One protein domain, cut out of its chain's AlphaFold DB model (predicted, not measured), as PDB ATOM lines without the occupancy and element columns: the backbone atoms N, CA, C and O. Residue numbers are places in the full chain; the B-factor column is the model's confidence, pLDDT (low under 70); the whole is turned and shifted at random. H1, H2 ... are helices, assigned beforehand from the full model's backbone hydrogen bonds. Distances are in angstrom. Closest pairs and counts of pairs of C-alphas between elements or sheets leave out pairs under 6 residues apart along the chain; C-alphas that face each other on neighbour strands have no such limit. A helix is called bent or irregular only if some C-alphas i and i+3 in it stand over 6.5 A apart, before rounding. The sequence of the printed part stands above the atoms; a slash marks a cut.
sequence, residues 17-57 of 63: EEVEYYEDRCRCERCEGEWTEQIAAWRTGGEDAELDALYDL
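This is residues 17 to 57 of the 63 residues of an uncharacterized protein of Methylomagnum ishizawai (UniProt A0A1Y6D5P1). An open bracket of three helices: the long helix H2 makes the bar, and two short helices, H1 and H3, hang from its two ends toward the same side, with an empty space between them. H2 makes most of the long axis, and no helix packs firmly on another. The printed part has 41 residues with three named helices, in the order H1, H2, H3, and no named strand; the class is all helix. The whole is loose, with a radius of gyration of the C-alphas of 12.4 A, and elongated, spanning 33 by 19 by 11 A.

H1 holds residues 17 to 25, beginning at C-alpha 17 at (80.666, 53.923, 4.758), and is irregular: C-alphas 21 and 24 are 9.1 A apart, against about 5 A in a regular helix. H2 holds residues 29 to 43 and measures 20.9 A from C-alpha 29 at (89.892, 56.727, 5.524) to C-alpha 43. H3 holds residues 49 to 55, 10.0 A long, ending at C-alpha 55 at (102.137, 62.227, 25.767).

H1 and H2 are close but not clearly touching; their closest C-alphas, those of Glu 18 and Glu 29, are 6.7 A apart. Their lines stand at a steep tilt of 57 degrees and run the same way. H2 and H3 are also close but not clearly touching, the closest C-alphas being those of Trp 42 and Leu 51, 7.7 A apart. Their lines are about perpendicular, at 75 degrees. H1 and H3 are apart. In H2 and H3 each O i to N i+4 pair is within hydrogen-bond range; in H1, 3 of 5 are.

The C-alphas farthest apart, those of Glu 17 and Leu 57, are 35.4 A from each other. The printed part has no cut, and both links, H1 to H2 and H2 to H3, are tight. Mean pLDDT of the printed part is 88.3; residue 57 alone is under 70.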
ATOM      1  N   GLU A  17      79.837  54.900   4.041       90.19
ATOM      2  CA  GLU A  17      80.666  53.923   4.758       90.19
ATOM      3  C   GLU A  17      81.629  54.591   5.748       90.19
ATOM      4  O   GLU A  17      81.711  54.176   6.898       90.19
ATOM      5  N   GLU A  18      82.314  55.669   5.353       91.06
ATOM      6  CA  GLU A  18      83.204  56.400   6.264       91.06
ATOM      7  C   GLU A  18      82.436  57.068   7.409       91.06
ATOM      8  O   GLU A  18      82.922  57.103   8.537       91.06
ATOM      9  N   VAL A  19      81.237  57.592   7.145       88.94
ATOM     10  CA  VAL A  19      80.386  58.165   8.198       88.94
ATOM     11  C   VAL A  19      79.920  57.084   9.172       88.94
ATOM     12  O   VAL A  19      79.902  57.328  10.372       88.94
ATOM     13  N   GLU A  20      79.553  55.901   8.681       88.25
ATOM     14  CA  GLU A  20      79.131  54.785   9.533       88.25
ATOM     15  C   GLU A  20      80.297  54.200  10.335       88.25
ATOM     16  O   GLU A  20      80.151  53.942  11.527       88.25
ATOM     17  N   TYR A  21      81.461  54.022   9.711       88.62
ATOM     18  CA  TYR A  21      82.620  53.396  10.341       88.62
ATOM     19  C   TYR A  21      83.321  54.312  11.350       88.62
ATOM     20  O   TYR A  21      83.718  53.869  12.428       88.62
ATOM     21  N   TYR A  22      83.484  55.595  11.012       82.38
ATOM     22  CA  TYR A  22      84.162  56.570  11.873       82.38
ATOM     23  C   TYR A  22      83.202  57.347  12.779       82.38
ATOM     24  O   TYR A  22      83.666  58.197  13.548       82.38
ATOM     25  N   GLU A  23      81.901  57.048  12.698       77.62
ATOM     26  CA  GLU A  23      80.805  57.638  13.470       77.62
ATOM     27  C   GLU A  23      80.957  59.171  13.588       77.62
ATOM     28  O   GLU A  23      80.752  59.927  12.633       77.62
ATOM     29  N   ASP A  24      81.395  59.642  14.757       70.06
ATOM     30  CA  ASP A  24      81.483  61.058  15.111       70.06
ATOM     31  C   ASP A  24      82.829  61.715  14.780       70.06
ATOM     32  O   ASP A  24      82.961  62.945  14.851       70.06
ATOM     33  N   ARG A  25      83.852  60.936  14.402       77.50
ATOM     34  CA  ARG A  25      85.199  61.481  14.154       77.50
ATOM     35  C   ARG A  25      85.248  62.385  12.928       77.50
ATOM     36  O   ARG A  25      86.167  63.195  12.828       77.50
ATOM     37  N   CYS A  26      84.250  62.305  12.037       85.06
ATOM     38  CA  CYS A  26      84.185  63.087  10.799       85.06
ATOM     39  C   CYS A  26      85.543  63.075  10.076       85.06
ATOM     40  O   CYS A  26      86.098  64.131   9.760       85.06
ATOM     41  N   ARG A  27      86.118  61.886   9.892       90.38
ATOM     42  CA  ARG A  27      87.449  61.694   9.322       90.38
ATOM     43  C   ARG A  27      87.360  60.665   8.202       90.38
ATOM     44  O   ARG A  27      86.678  59.662   8.352       90.38
ATOM     45  N   CYS A  28      87.991  60.966   7.071       93.81
ATOM     46  CA  CYS A  28      88.037  60.053   5.933       93.81
ATOM     47  C   CYS A  28      89.118  58.991   6.131       93.81
ATOM     48  O   CYS A  28      90.087  59.218   6.862       93.81
ATOM     49  N   GLU A  29      88.987  57.875   5.421       93.69
ATOM     50  CA  GLU A  29      89.892  56.727   5.524       93.69
ATOM     51  C   GLU A  29      91.354  57.124   5.286       93.69
ATOM     52  O   GLU A  29      92.239  56.737   6.043       93.69
ATOM     53  N   ARG A  30      91.613  57.985   4.293       94.75
ATOM     54  CA  ARG A  30      92.971  58.466   3.996       94.75
ATOM     55  C   ARG A  30      93.611  59.175   5.188       94.75
ATOM     56  O   ARG A  30      94.752  58.887   5.524       94.75
ATOM     57  N   CYS A  31      92.894  60.111   5.806       93.94
ATOM     58  CA  CYS A  31      93.435  60.870   6.933       93.94
ATOM     59  C   CYS A  31      93.590  59.996   8.182       93.94
ATOM     60  O   CYS A  31      94.481  60.248   8.988       93.94
ATOM     61  N   GLU A  32      92.758  58.963   8.342       93.19
ATOM     62  CA  GLU A  32      92.965  57.977   9.405       93.19
ATOM     63  C   GLU A  32      94.189  57.090   9.143       93.19
ATOM     64  O   GLU A  32      94.949  56.804  10.071       93.19
ATOM     65  N   GLY A  33      94.426  56.703   7.889       94.06
ATOM     66  CA  GLY A  33      95.634  55.987   7.482       94.06
ATOM     67  C   GLY A  33      96.900  56.796   7.764       94.06
ATOM     68  O   GLY A  33      97.787  56.313   8.464       94.06
ATOM     69  N   GLU A  34      96.941  58.053   7.312       94.50
ATOM     70  CA  GLU A  34      98.060  58.979   7.552       94.50
ATOM     71  C   GLU A  34      98.349  59.142   9.054       94.50
ATOM     72  O   GLU A  34      99.496  59.056   9.489       94.50
ATOM     73  N   TRP A  35      97.304  59.296   9.870       91.56
ATOM     74  CA  TRP A  35      97.432  59.362  11.327       91.56
ATOM     75  C   TRP A  35      97.964  58.068  11.949       91.56
ATOM     76  O   TRP A  35      98.802  58.094  12.852       91.56
ATOM     77  N   THR A  36      97.497  56.919  11.465       92.88
ATOM     78  CA  THR A  36      97.955  55.611  11.947       92.88
ATOM     79  C   THR A  36      99.436  55.403  11.635       92.88
ATOM     80  O   THR A  36     100.184  54.928  12.491       92.88
ATOM     81  N   GLU A  37      99.877  55.795  10.438       94.88
ATOM     82  CA  GLU A  37     101.284  55.759  10.034       94.88
ATOM     83  C   GLU A  37     102.142  56.711  10.875       94.88
ATOM     84  O   GLU A  37     103.205  56.308  11.352       94.88
ATOM     85  N   GLN A  38     101.662  57.934  11.130       93.88
ATOM     86  CA  GLN A  38     102.330  58.914  11.992       93.88
ATOM     87  C   GLN A  38     102.533  58.369  13.413       93.88
ATOM     88  O   GLN A  38     103.656  58.364  13.920       93.88
ATOM     89  N   ILE A  39     101.481  57.815  14.030       92.50
ATOM     90  CA  ILE A  39     101.584  57.165  15.345       92.50
ATOM     91  C   ILE A  39     102.572  55.999  15.302       92.50
ATOM     92  O   ILE A  39     103.348  55.819  16.243       92.50
ATOM     93  N   ALA A  40     102.520  55.161  14.264       94.81
ATOM     94  CA  ALA A  40     103.405  54.008  14.153       94.81
ATOM     95  C   ALA A  40     104.874  54.444  14.080       94.81
ATOM     96  O   ALA A  40     105.700  53.903  14.817       94.81
ATOM     97  N   ALA A  41     105.178  55.457  13.264       93.81
ATOM     98  CA  ALA A  41     106.510  56.040  13.161       93.81
ATOM     99  C   ALA A  41     106.982  56.595  14.514       93.81
ATOM    100  O   ALA A  41     108.050  56.202  14.995       93.81
ATOM    101  N   TRP A  42     106.153  57.413  15.169       94.25
ATOM    102  CA  TRP A  42     106.440  57.987  16.486       94.25
ATOM    103  C   TRP A  42     106.716  56.908  17.545       94.25
ATOM    104  O   TRP A  42     107.751  56.915  18.209       94.25
ATOM    105  N   ARG A  43     105.874  55.868  17.616       89.75
ATOM    106  CA  ARG A  43     106.060  54.734  18.544       89.75
ATOM    107  C   ARG A  43     107.346  53.943  18.314       89.75
ATOM    108  O   ARG A  43     107.813  53.274  19.232       89.75
ATOM    109  N   THR A  44     107.902  53.987  17.105       93.69
ATOM    110  CA  THR A  44     109.179  53.337  16.767       93.69
ATOM    111  C   THR A  44     110.397  54.251  16.930       93.69
ATOM    112  O   THR A  44     111.497  53.865  16.538       93.69
ATOM    113  N   GLY A  45     110.225  55.426  17.546       88.56
ATOM    114  CA  GLY A  45     111.300  56.381  17.824       88.56
ATOM    115  C   GLY A  45     111.404  57.525  16.816       88.56
ATOM    116  O   GLY A  45     112.436  58.189  16.774       88.56
ATOM    117  N   GLY A  46     110.378  57.736  15.986       89.62
ATOM    118  CA  GLY A  46     110.238  58.961  15.203       89.62
ATOM    119  C   GLY A  46     109.893  60.156  16.095       89.62
ATOM    120  O   GLY A  46     109.221  59.999  17.109       89.62
ATOM    121  N   GLU A  47     110.345  61.344  15.708       89.00
ATOM    122  CA  GLU A  47     110.019  62.594  16.402       89.00
ATOM    123  C   GLU A  47     108.695  63.154  15.875       89.00
ATOM    124  O   GLU A  47     108.504  63.253  14.659       89.00
ATOM    125  N   ASP A  48     107.792  63.540  16.777       91.19
ATOM    126  CA  ASP A  48     106.531  64.181  16.417       91.19
ATOM    127  C   ASP A  48     106.103  65.149  17.520       91.19
ATOM    128  O   ASP A  48     105.618  64.743  18.573       91.19
ATOM    129  N   ALA A  49     106.267  66.448  17.266       88.38
ATOM    130  CA  ALA A  49     106.083  67.478  18.284       88.38
ATOM    131  C   ALA A  49     104.656  67.541  18.857       88.38
ATOM    132  O   ALA A  49     104.475  67.988  19.990       88.38
ATOM    133  N   GLU A  50     103.643  67.135  18.088       86.56
ATOM    134  CA  GLU A  50     102.256  67.142  18.549       86.56
ATOM    135  C   GLU A  50     101.984  65.939  19.456       86.56
ATOM    136  O   GLU A  50     101.446  66.104  20.553       86.56
ATOM    137  N   LEU A  51     102.416  64.746  19.042       87.75
ATOM    138  CA  LEU A  51     102.318  63.538  19.862       87.75
ATOM    139  C   LEU A  51     103.175  63.645  21.125       87.75
ATOM    140  O   LEU A  51     102.692  63.311  22.207       87.75
ATOM    141  N   ASP A  52     104.391  64.174  21.017       87.88
ATOM    142  CA  ASP A  52     105.254  64.454  22.160       87.88
ATOM    143  C   ASP A  52     104.533  65.390  23.135       87.88
ATOM    144  O   ASP A  52     104.336  65.041  24.293       87.88
ATOM    145  N   ALA A  53     103.996  66.524  22.680       88.19
ATOM    146  CA  ALA A  53     103.270  67.439  23.564       88.19
ATOM    147  C   ALA A  53     102.038  66.804  24.246       88.19
ATOM    148  O   ALA A  53     101.705  67.172  25.376       88.19
ATOM    149  N   LEU A  54     101.355  65.862  23.584       85.19
ATOM    150  CA  LEU A  54     100.216  65.139  24.157       85.19
ATOM    151  C   LEU A  54     100.625  64.097  25.206       85.19
ATOM    152  O   LEU A  54      99.898  63.902  26.185       85.19
ATOM    153  N   TYR A  55     101.744  63.407  24.990       80.75
ATOM    154  CA  TYR A  55     102.137  62.227  25.767       80.75
ATOM    155  C   TYR A  55     103.317  62.452  26.719       80.75
ATOM    156  O   TYR A  55     103.558  61.603  27.575       80.75
ATOM    157  N   ASP A  56     103.988  63.599  26.646       75.12
ATOM    158  CA  ASP A  56     105.070  64.015  27.553       75.12
ATOM    159  C   ASP A  56     104.527  64.660  28.851       75.12
ATOM    160  O   ASP A  56     105.265  65.160  29.702       75.12
ATOM    161  N   LEU A  57     103.200  64.631  29.047       63.78
ATOM    162  CA  LEU A  57     102.573  65.033  30.302       63.78
ATOM    163  C   LEU A  57     102.904  64.012  31.406       63.78
ATOM    164  O   LEU A  57     102.636  62.817  31.240       63.78
TER     165      LEU A  57